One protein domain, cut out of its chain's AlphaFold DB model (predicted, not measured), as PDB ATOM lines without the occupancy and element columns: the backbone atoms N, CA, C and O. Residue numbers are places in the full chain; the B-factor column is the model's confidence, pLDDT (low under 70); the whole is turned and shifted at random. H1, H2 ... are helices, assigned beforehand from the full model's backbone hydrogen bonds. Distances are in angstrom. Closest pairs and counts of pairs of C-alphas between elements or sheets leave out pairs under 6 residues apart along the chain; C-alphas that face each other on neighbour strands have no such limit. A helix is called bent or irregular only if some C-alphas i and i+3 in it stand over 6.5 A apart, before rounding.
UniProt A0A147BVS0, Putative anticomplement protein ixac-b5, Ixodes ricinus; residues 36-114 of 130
ATOM      1  N   ASP A  36     378.284 290.391 401.372       75.81
ATOM      2  CA  ASP A  36     377.467 290.796 402.521       75.81
ATOM      3  C   ASP A  36     377.065 289.593 403.373       75.81
ATOM      4  O   ASP A  36     377.125 289.670 404.597       75.81
ATOM      5  N   GLU A  37     376.747 288.448 402.760       81.69
ATOM      6  CA  GLU A  37     376.487 287.204 403.498       81.69
ATOM      7  C   GLU A  37     377.720 286.723 404.274       81.69
ATOM      8  O   GLU A  37     377.604 286.284 405.422       81.69
ATOM      9  N   LEU A  38     378.914 286.832 403.678       79.44
ATOM     10  CA  LEU A  38     380.172 286.493 404.343       79.44
ATOM     11  C   LEU A  38     380.424 287.409 405.548       79.44
ATOM     12  O   LEU A  38     380.760 286.916 406.628       79.44
ATOM     13  N   TYR A  39     380.250 288.722 405.390       80.69
ATOM     14  CA  TYR A  39     380.400 289.674 406.490       80.69
ATOM     15  C   TYR A  39     379.347 289.456 407.569       80.69
ATOM     16  O   TYR A  39     379.705 289.322 408.736       80.69
ATOM     17  N   LYS A  40     378.075 289.310 407.194       83.19
ATOM     18  CA  LYS A  40     376.973 289.020 408.113       83.19
ATOM     19  C   LYS A  40     377.266 287.764 408.932       83.19
ATOM     20  O   LYS A  40     377.274 287.812 410.158       83.19
ATOM     21  N   ARG A  41     377.650 286.661 408.284       82.00
ATOM     22  CA  ARG A  41     377.971 285.396 408.964       82.00
ATOM     23  C   ARG A  41     379.072 285.528 410.019       82.00
ATOM     24  O   ARG A  41     378.984 284.883 411.060       82.00
ATOM     25  N   ASN A  42     380.112 286.312 409.740       77.88
ATOM     26  CA  ASN A  42     381.285 286.408 410.611       77.88
ATOM     27  C   ASN A  42     381.194 287.553 411.628       77.88
ATOM     28  O   ASN A  42     381.767 287.453 412.712       77.88
ATOM     29  N   TYR A  43     380.491 288.636 411.295       83.12
ATOM     30  CA  TYR A  43     380.516 289.883 412.053       83.12
ATOM     31  C   TYR A  43     379.167 290.295 412.632       83.12
ATOM     32  O   TYR A  43     379.184 291.064 413.587       83.12
ATOM     33  N   GLN A  44     378.022 289.761 412.179       81.50
ATOM     34  CA  GLN A  44     376.697 290.151 412.698       81.50
ATOM     35  C   GLN A  44     376.584 289.985 414.218       81.50
ATOM     36  O   GLN A  44     375.987 290.834 414.863       81.50
ATOM     37  N   ASN A  45     377.238 288.986 414.815       79.69
ATOM     38  CA  ASN A  45     377.213 288.770 416.271       79.69
ATOM     39  C   ASN A  45     378.540 289.113 416.974       79.69
ATOM     40  O   ASN A  45     378.686 288.873 418.171       79.69
ATOM     41  N   ALA A  46     379.530 289.651 416.254       76.12
ATOM     42  CA  ALA A  46     380.836 289.973 416.826       76.12
ATOM     43  C   ALA A  46     380.787 291.319 417.555       76.12
ATOM     44  O   ALA A  46     380.356 292.313 416.987       76.12
ATOM     45  N   SER A  47     381.247 291.396 418.795       71.38
ATOM     46  CA  SER A  47     381.155 292.623 419.597       71.38
ATOM     47  C   SER A  47     382.387 293.544 419.459       71.38
ATOM     48  O   SER A  47     382.341 294.712 419.838       71.38
ATOM     49  N   GLY A  48     383.476 293.035 418.868       78.38
ATOM     50  CA  GLY A  48     384.733 293.758 418.649       78.38
ATOM     51  C   GLY A  48     384.770 294.649 417.399       78.38
ATOM     52  O   GLY A  48     383.762 294.835 416.722       78.38
ATOM     53  N   LEU A  49     385.968 295.153 417.068       84.50
ATOM     54  CA  LEU A  49     386.219 296.137 416.000       84.50
ATOM     55  C   LEU A  49     385.493 295.840 414.681       84.50
ATOM     56  O   LEU A  49     384.758 296.689 414.194       84.50
ATOM     57  N   CYS A  50     385.645 294.633 414.128       85.31
ATOM     58  CA  CYS A  50     385.023 294.287 412.846       85.31
ATOM     59  C   CYS A  50     383.497 294.182 412.906       85.31
ATOM     60  O   CYS A  50     382.818 294.473 411.926       85.31
ATOM     61  N   GLY A  51     382.947 293.786 414.054       84.75
ATOM     62  CA  GLY A  51     381.504 293.714 414.242       84.75
ATOM     63  C   GLY A  51     380.863 295.076 414.475       84.75
ATOM     64  O   GLY A  51     379.803 295.343 413.916       84.75
ATOM     65  N   SER A  52     381.525 295.957 415.231       85.44
ATOM     66  CA  SER A  52     381.123 297.364 415.349       85.44
ATOM     67  C   SER A  52     381.240 298.075 414.001       85.44
ATOM     68  O   SER A  52     380.267 298.665 413.556       85.44
ATOM     69  N   TRP A  53     382.344 297.906 413.270       87.81
ATOM     70  CA  TRP A  53     382.486 298.455 411.918       87.81
ATOM     71  C   TRP A  53     381.377 297.989 410.959       87.81
ATOM     72  O   TRP A  53     380.880 298.789 410.175       87.81
ATOM     73  N   TYR A  54     380.958 296.721 411.042       84.69
ATOM     74  CA  TYR A  54     379.880 296.182 410.208       84.69
ATOM     75  C   TYR A  54     378.480 296.687 410.605       84.69
ATOM     76  O   TYR A  54     377.671 296.974 409.727       84.69
ATOM     77  N   ARG A  55     378.165 296.760 411.906       83.00
ATOM     78  CA  ARG A  55     376.799 297.059 412.385       83.00
ATOM     79  C   ARG A  55     376.557 298.512 412.756       83.00
ATOM     80  O   ARG A  55     375.444 298.998 412.593       83.00
ATOM     81  N   ASN A  56     377.547 299.155 413.364       79.44
ATOM     82  CA  ASN A  56     377.395 300.459 413.980       79.44
ATOM     83  C   ASN A  56     378.731 301.211 414.070       79.44
ATOM     84  O   ASN A  56     379.489 301.076 415.033       79.44
ATOM     85  N   GLU A  57     378.986 302.069 413.085       77.56
ATOM     86  CA  GLU A  57     380.186 302.908 413.038       77.56
ATOM     87  C   GLU A  57     380.255 303.902 414.214       77.56
ATOM     88  O   GLU A  57     381.348 304.329 414.587       77.56
ATOM     89  N   SER A  58     379.126 304.226 414.868       84.31
ATOM     90  CA  SER A  58     379.105 305.194 415.974       84.31
ATOM     91  C   SER A  58     379.863 304.716 417.214       84.31
ATOM     92  O   SER A  58     380.382 305.541 417.964       84.31
ATOM     93  N   SER A  59     379.932 303.402 417.455       83.38
ATOM     94  CA  SER A  59     380.666 302.822 418.589       83.38
ATOM     95  C   SER A  59     382.117 302.473 418.256       83.38
ATOM     96  O   SER A  59     382.916 302.178 419.152       83.38
ATOM     97  N   LEU A  60     382.493 302.581 416.981       87.75
ATOM     98  CA  LEU A  60     383.770 302.098 416.485       87.75
ATOM     99  C   LEU A  60     384.962 302.859 417.066       87.75
ATOM    100  O   LEU A  60     385.941 302.234 417.467       87.75
ATOM    101  N   GLU A  61     384.888 304.190 417.151       89.38
ATOM    102  CA  GLU A  61     385.986 304.994 417.709       89.38
ATOM    103  C   GLU A  61     386.227 304.688 419.192       89.38
ATOM    104  O   GLU A  61     387.373 304.556 419.623       89.38
ATOM    105  N   SER A  62     385.151 304.520 419.966       88.38
ATOM    106  CA  SER A  62     385.220 304.133 421.380       88.38
ATOM    107  C   SER A  62     385.918 302.779 421.546       88.38
ATOM    108  O   SER A  62     386.884 302.653 422.305       88.38
ATOM    109  N   ILE A  63     385.485 301.778 420.772       86.44
ATOM    110  CA  ILE A  63     386.048 300.423 420.806       86.44
ATOM    111  C   ILE A  63     387.507 300.429 420.337       86.44
ATOM    112  O   ILE A  63     388.347 299.756 420.937       86.44
ATOM    113  N   TYR A  64     387.838 301.212 419.312       88.75
ATOM    114  CA  TYR A  64     389.203 301.363 418.813       88.75
ATOM    115  C   TYR A  64     390.136 301.964 419.863       88.75
ATOM    116  O   TYR A  64     391.160 301.364 420.184       88.75
ATOM    117  N   ASN A  65     389.748 303.075 420.487       89.88
ATOM    118  CA  ASN A  65     390.550 303.710 421.532       89.88
ATOM    119  C   ASN A  65     390.710 302.808 422.767       89.88
ATOM    120  O   ASN A  65     391.805 302.709 423.324       89.88
ATOM    121  N   CYS A  66     389.650 302.097 423.168       86.69
ATOM    122  CA  CYS A  66     389.727 301.090 424.230       86.69
ATOM    123  C   CYS A  66     390.695 299.949 423.870       86.69
ATOM    124  O   CYS A  66     391.472 299.498 424.717       86.69
ATOM    125  N   THR A  67     390.703 299.528 422.602       84.94
ATOM    126  CA  THR A  67     391.618 298.497 422.098       84.94
ATOM    127  C   THR A  67     393.070 298.970 422.173       84.94
ATOM    128  O   THR A  67     393.904 298.246 422.711       84.94
ATOM    129  N   LEU A  68     393.375 300.193 421.719       85.31
ATOM    130  CA  LEU A  68     394.729 300.758 421.806       85.31
ATOM    131  C   LEU A  68     395.222 300.846 423.254       85.31
ATOM    132  O   LEU A  68     396.321 300.390 423.560       85.31
ATOM    133  N   LYS A  69     394.377 301.348 424.162       83.81
ATOM    134  CA  LYS A  69     394.705 301.430 425.589       83.81
ATOM    135  C   LYS A  69     394.993 300.052 426.189       83.81
ATOM    136  O   LYS A  69     395.968 299.884 426.911       83.81
ATOM    137  N   THR A  70     394.166 299.059 425.864       80.44
ATOM    138  CA  THR A  70     394.343 297.680 426.343       80.44
ATOM    139  C   THR A  70     395.650 297.068 425.835       80.44
ATOM    140  O   THR A  70     396.311 296.328 426.562       80.44
ATOM    141  N   LEU A  71     396.030 297.357 424.586       77.19
ATOM    142  CA  LEU A  71     397.296 296.904 424.013       77.19
ATOM    143  C   LEU A  71     398.487 297.515 424.756       77.19
ATOM    144  O   LEU A  71     399.413 296.785 425.098       77.19
ATOM    145  N   ASP A  72     398.434 298.809 425.068       75.81
ATOM    146  CA  ASP A  72     399.468 299.471 425.868       75.81
ATOM    147  C   ASP A  72     399.553 298.881 427.286       75.81
ATOM    148  O   ASP A  72     400.641 298.542 427.748       75.81
ATOM    149  N   GLU A  73     398.414 298.681 427.960       77.69
ATOM    150  CA  GLU A  73     398.351 298.074 429.302       77.69
ATOM    151  C   GLU A  73     398.921 296.649 429.336       77.69
ATOM    152  O   GLU A  73     399.502 296.229 430.337       77.69
ATOM    153  N   LYS A  74     398.783 295.902 428.235       74.31
ATOM    154  CA  LYS A  74     399.325 294.544 428.080       74.31
ATOM    155  C   LYS A  74     400.750 294.515 427.524       74.31
ATOM    156  O   LYS A  74     401.229 293.447 427.158       74.31
ATOM    157  N   ASN A  75     401.432 295.661 427.481       76.50
ATOM    158  CA  ASN A  75     402.795 295.814 426.971       76.50
ATOM    159  C   ASN A  75     402.958 295.418 425.488       76.50
ATOM    160  O   ASN A  75     404.040 295.057 425.037       76.50
ATOM    161  N   HIS A  76     401.887 295.526 424.699       71.50
ATOM    162  CA  HIS A  76     401.888 295.363 423.244       71.50
ATOM    163  C   HIS A  76     402.010 296.718 422.529       71.50
ATOM    164  O   HIS A  76     401.423 296.946 421.474       71.50
ATOM    165  N   THR A  77     402.798 297.638 423.083       74.00
ATOM    166  CA  THR A  77     402.952 299.021 422.606       74.00
ATOM    167  C   THR A  77     403.414 299.110 421.143       74.00
ATOM    168  O   THR A  77     403.071 300.055 420.431       74.00
ATOM    169  N   ILE A  78     404.177 298.121 420.660       69.81
ATOM    170  CA  ILE A  78     404.602 298.039 419.253       69.81
ATOM    171  C   ILE A  78     403.411 297.895 418.296       69.81
ATOM    172  O   ILE A  78     403.427 298.448 417.195       69.81
ATOM    173  N   VAL A  79     402.349 297.222 418.744       67.75
ATOM    174  CA  VAL A  79     401.118 297.009 417.981       67.75
ATOM    175  C   VAL A  79     400.373 298.319 417.802       67.75
ATOM    176  O   VAL A  79     400.094 298.721 416.674       67.75
ATOM    177  N   ASN A  80     400.135 299.023 418.911       74.75
ATOM    178  CA  ASN A  80     399.499 300.336 418.909       74.75
ATOM    179  C   ASN A  80     400.264 301.318 418.005       74.75
ATOM    180  O   ASN A  80     399.701 301.880 417.065       74.75
ATOM    181  N   LYS A  81     401.584 301.443 418.209       79.31
ATOM    182  CA  LYS A  81     402.438 302.332 417.405       79.31
ATOM    183  C   LYS A  81     402.402 302.004 415.915       79.31
ATOM    184  O   LYS A  81     402.408 302.922 415.099       79.31
ATOM    185  N   THR A  82     402.364 300.725 415.553       78.75
ATOM    186  CA  THR A  82     402.283 300.299 414.150       78.75
ATOM    187  C   THR A  82     400.940 300.670 413.533       78.75
ATOM    188  O   THR A  82     400.906 301.226 412.435       78.75
ATOM    189  N   TRP A  83     399.837 300.410 414.238       83.75
ATOM    190  CA  TRP A  83     398.489 300.714 413.756       83.75
ATOM    191  C   TRP A  83     398.288 302.215 413.572       83.75
ATOM    192  O   TRP A  83     397.938 302.660 412.478       83.75
ATOM    193  N   GLU A  84     398.585 303.001 414.607       88.19
ATOM    194  CA  GLU A  84     398.465 304.456 414.557       88.19
ATOM    195  C   GLU A  84     399.473 305.078 413.587       88.19
ATOM    196  O   GLU A  84     399.122 305.974 412.822       88.19
ATOM    197  N   GLY A  85     400.705 304.567 413.540       86.31
ATOM    198  CA  GLY A  85     401.717 305.011 412.584       86.31
ATOM    199  C   GLY A  85     401.275 304.803 411.137       86.31
ATOM    200  O   GLY A  85     401.349 305.728 410.327       86.31
ATOM    201  N   PHE A  86     400.742 303.621 410.813       82.44
ATOM    202  CA  PHE A  86     400.193 303.343 409.490       82.44
ATOM    203  C   PHE A  86     398.998 304.252 409.185       82.44
ATOM    204  O   PHE A  86     398.996 304.916 408.144       82.44
ATOM    205  N   ARG A  87     398.037 304.355 410.114       89.12
ATOM    206  CA  ARG A  87     396.847 305.207 409.992       89.12
ATOM    207  C   ARG A  87     397.212 306.646 409.649       89.12
ATOM    208  O   ARG A  87     396.669 307.206 408.700       89.12
ATOM    209  N   LEU A  88     398.150 307.223 410.396       91.06
ATOM    210  CA  LEU A  88     398.600 308.599 410.214       91.06
ATOM    211  C   LEU A  88     399.397 308.767 408.916       91.06
ATOM    212  O   LEU A  88     399.150 309.717 408.178       91.06
ATOM    213  N   SER A  89     400.298 307.834 408.593       87.88
ATOM    214  CA  SER A  89     401.117 307.905 407.371       87.88
ATOM    215  C   SER A  89     400.288 307.867 406.084       87.88
ATOM    216  O   SER A  89     400.639 308.509 405.099       87.88
ATOM    217  N   GLN A  90     399.179 307.123 406.104       85.31
ATOM    218  CA  GLN A  90     398.264 306.961 404.976       85.31
ATOM    219  C   GLN A  90     397.056 307.913 405.058       85.31
ATOM    220  O   GLN A  90     396.159 307.835 404.221       85.31
ATOM    221  N   ASN A  91     397.023 308.798 406.063       92.44
ATOM    222  CA  ASN A  91     395.931 309.734 406.337       92.44
ATOM    223  C   ASN A  91     394.542 309.058 406.382       92.44
ATOM    224  O   ASN A  91     393.570 309.532 405.792       92.44
ATOM    225  N   LEU A  92     394.462 307.904 407.052       88.12
ATOM    226  CA  LEU A  92     393.244 307.105 407.169       88.12
ATOM    227  C   LEU A  92     392.422 307.523 408.391       88.12
ATOM    228  O   LEU A  92     392.944 307.771 409.482       88.12
ATOM    229  N   THR A  93     391.103 307.520 408.227       92.81
ATOM    230  CA  THR A  93     390.172 307.547 409.358       92.81
ATOM    231  C   THR A  93     390.143 306.178 410.048       92.81
ATOM    232  O   THR A  93     390.487 305.160 409.437       92.81
ATOM    233  N   ILE A  94     389.722 306.131 411.318       90.31
ATOM    234  CA  ILE A  94     389.573 304.869 412.068       90.31
ATOM    235  C   ILE A  94     388.673 303.872 411.315       90.31
ATOM    236  O   ILE A  94     389.118 302.744 411.091       90.31
ATOM    237  N   PRO A  95     387.479 304.258 410.817       90.06
ATOM    238  CA  PRO A  95     386.634 303.338 410.061       90.06
ATOM    239  C   PRO A  95     387.294 302.805 408.794       90.06
ATOM    240  O   PRO A  95     387.102 301.645 408.434       90.06
ATOM    241  N   ARG A  96     388.116 303.620 408.122       87.94
ATOM    242  CA  ARG A  96     388.824 303.180 406.920       87.94
ATOM    243  C   ARG A  96     389.921 302.171 407.245       87.94
ATOM    244  O   ARG A  96     390.047 301.185 406.525       87.94
ATOM    245  N   LEU A  97     390.688 302.401 408.309       87.19
ATOM    246  CA  LEU A  97     391.701 301.457 408.777       87.19
ATOM    247  C   LEU A  97     391.065 300.129 409.202       87.19
ATOM    248  O   LEU A  97     391.470 299.075 408.717       87.19
ATOM    249  N   VAL A  98     390.052 300.182 410.071       85.62
ATOM    250  CA  VAL A  98     389.370 298.977 410.560       85.62
ATOM    251  C   VAL A  98     388.707 298.241 409.402       85.62
ATOM    252  O   VAL A  98     388.846 297.027 409.296       85.62
ATOM    253  N   GLY A  99     388.090 298.961 408.464       84.44
ATOM    254  CA  GLY A  99     387.549 298.370 407.247       84.44
ATOM    255  C   GLY A  99     388.597 297.609 406.435       84.44
ATOM    256  O   GLY A  99     388.297 296.528 405.952       84.44
ATOM    257  N   LEU A 100     389.836 298.101 406.325       82.06
ATOM    258  CA  LEU A 100     390.923 297.357 405.670       82.06
ATOM    259  C   LEU A 100     391.311 296.091 406.443       82.06
ATOM    260  O   LEU A 100     391.540 295.057 405.824       82.06
ATOM    261  N   MET A 101     391.359 296.155 407.774       79.44
ATOM    262  CA  MET A 101     391.695 295.008 408.628       79.44
ATOM    263  C   MET A 101     390.612 293.925 408.624       79.44
ATOM    264  O   MET A 101     390.912 292.743 408.770       79.44
ATOM    265  N   CYS A 102     389.357 294.334 408.476       80.50
ATOM    266  CA  CYS A 102     388.194 293.458 408.510       80.50
ATOM    267  C   CYS A 102     387.753 293.012 407.112       80.50
ATOM    268  O   CYS A 102     386.848 292.191 406.995       80.50
ATOM    269  N   ASN A 103     388.359 293.534 406.039       78.88
ATOM    270  CA  ASN A 103     387.980 293.177 404.678       78.88
ATOM    271  C   ASN A 103     388.557 291.814 404.284       78.88
ATOM    272  O   ASN A 103     389.752 291.680 404.028       78.88
ATOM    273  N   PHE A 104     387.683 290.816 404.138       69.12
ATOM    274  CA  PHE A 104     388.065 289.450 403.765       69.12
ATOM    275  C   PHE A 104     388.696 289.319 402.366       69.12
ATOM    276  O   PHE A 104     389.242 288.269 402.041       69.12
ATOM    277  N   SER A 105     388.599 290.344 401.517       66.25
ATOM    278  CA  SER A 105     389.155 290.365 400.155       66.25
ATOM    279  C   SER A 105     390.501 291.089 400.049       66.25
ATOM    280  O   SER A 105     391.109 291.075 398.981       66.25
ATOM    281  N   VAL A 106     390.968 291.741 401.118       66.31
ATOM    282  CA  VAL A 106     392.224 292.503 401.120       66.31
ATOM    283  C   VAL A 106     393.322 291.668 401.772       66.31
ATOM    284  O   VAL A 106     393.168 291.169 402.884       66.31
ATOM    285  N   ALA A 107     394.453 291.521 401.080       60.91
ATOM    286  CA  ALA A 107     395.656 290.965 401.685       60.91
ATOM    287  C   ALA A 107     396.225 291.975 402.688       60.91
ATOM    288  O   ALA A 107     396.424 293.145 402.351       60.91
ATOM    289  N   MET A 108     396.466 291.529 403.921       59.47
ATOM    290  CA  MET A 108     396.991 292.402 404.965       59.47
ATOM    291  C   MET A 108     398.414 292.856 404.595       59.47
ATOM    292  O   MET A 108     399.219 292.006 404.210       59.47
ATOM    293  N   PRO A 109     398.741 294.157 404.692       57.41
ATOM    294  CA  PRO A 109     400.083 294.639 404.382       57.41
ATOM    295  C   PRO A 109     401.165 293.971 405.251       57.41
ATOM    296  O   PRO A 109     400.944 293.701 406.433       57.41
ATOM    297  N   ASP A 110     402.349 293.728 404.682       60.59
ATOM    298  CA  ASP A 110     403.420 292.943 405.325       60.59
ATOM    299  C   ASP A 110     403.849 293.497 406.695       60.59
ATOM    300  O   ASP A 110     404.122 292.733 407.622       60.59
ATOM    301  N   ASN A 111     403.826 294.821 406.871       57.19
ATOM    302  CA  ASN A 111     404.133 295.488 408.140       57.19
ATOM    303  C   ASN A 111     403.198 295.085 409.299       57.19
ATOM    304  O   ASN A 111     403.611 295.167 410.452       57.19
ATOM    305  N   PHE A 112     401.977 294.616 409.022       56.34
ATOM    306  CA  PHE A 112     401.074 294.067 410.044       56.34
ATOM    307  C   PHE A 112     401.392 292.609 410.400       56.34
ATOM    308  O   PHE A 112     401.066 292.164 411.498       56.34
ATOM    309  N   THR A 113     402.047 291.864 409.506       52.62
ATOM    310  CA  THR A 113     402.460 290.472 409.758       52.62
ATOM    311  C   THR A 113     403.746 290.426 410.587       52.62
ATOM    312  O   THR A 113     403.841 289.642 411.529       52.62
ATOM    313  N   LEU A 114     404.688 291.339 410.309       47.81
ATOM    314  CA  LEU A 114     405.926 291.523 411.085       47.81
ATOM    315  C   LEU A 114     405.666 291.898 412.554       47.81
ATOM    316  O   LEU A 114     406.504 291.673 413.416       47.81
TER     317      LEU A 114
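Overview. This is residues 36 to 114 of the 130 residues of the protein "Putative anticomplement protein ixac-b5" of Ixodes ricinus (UniProt A0A147BVS0). The long helix H3 makes one side of the body; H2 folds back along its early part, H4 turns back from its far end, and H5 packs crosswise on H2 and on residues 57 to 64 of H3, nearest the middle. H1 packs on H2 at one end of the whole, and the short H6 is near H4 at the other end, touching no helix. The printed part has 79 residues with six named helices, H1 to H6 in order, and no named strand; its class is all helix. It is compact, with a radius of gyration of the C-alphas of 12.7 A and spans of 34 by 25 by 21 A.

Arrangement. H1, residues 36 to 43, touches H2, residues 49 to 55, at a steep tilt of 47 degrees, opposite ways; the closest C-alphas, of Tyr 43 and Gly 51, are 4.5 A apart. H2 and H3, residues 57 to 73, form a helical hairpin at a shallow tilt of 10 degrees, and their closest C-alphas, of Ser 52 and Leu 60, are 5.5 A apart. H3 is irregular, with C-alphas 58 and 61 7.1 A apart, and its line is a rough one. H3 and H4, residues 77 to 89, form a second helical hairpin at a steep tilt of 42 degrees; residues 68 to 72 of H3 touch residues 77 to 80 of H4, and the closest C-alphas, of Leu 68 and Asn 80, are 5.6 A apart. H5, residues 94 to 102, touches H2 about perpendicular at 80 degrees, the closest C-alphas being those of Cys 50 and Cys 102 at 5.4 A. H5 also touches H3, about perpendicular at 78 degrees, with the C-alphas of Glu 61 and Ile 94 closest at 6.7 A. H4 and H5 are close but not clearly touching; their closest C-alphas, of Arg 87 and Leu 97, are 6.5 A apart. H6, residues 110 to 114, is close to H4 but not clearly touching it, with the C-alphas of Thr 82 and Phe 112 closest at 7.6 A, and is apart from H5. Helix packing is mostly crossed. Every O i to N i+4 pair is within hydrogen-bond range in H1, H2, H4, H5 and H6, and 11 of 13 are in H3.

Along the chain. H1 begins at C-alpha 36, (377.467, 290.796, 402.521), and is 10.0 A long; H2 is 10.1 A. H3 measures 24.9 A from C-alpha 57 at (380.186, 302.908, 413.038) to C-alpha 73. H4 is 17.7 A long, H5 12.0 A, and H6 6.4 A, ending at C-alpha 114, (405.926, 291.523, 411.085).

Size, cuts and confidence. The two C-alphas farthest apart, of Glu 37 and Asn 75, are 36.3 A apart. The printed part has no cut and no long link; the link from H5 to H6, seven residues, is short, and the other four are tight. Its mean pLDDT is 79.3, with residues 78 to 79 and 104 to 114 under 70.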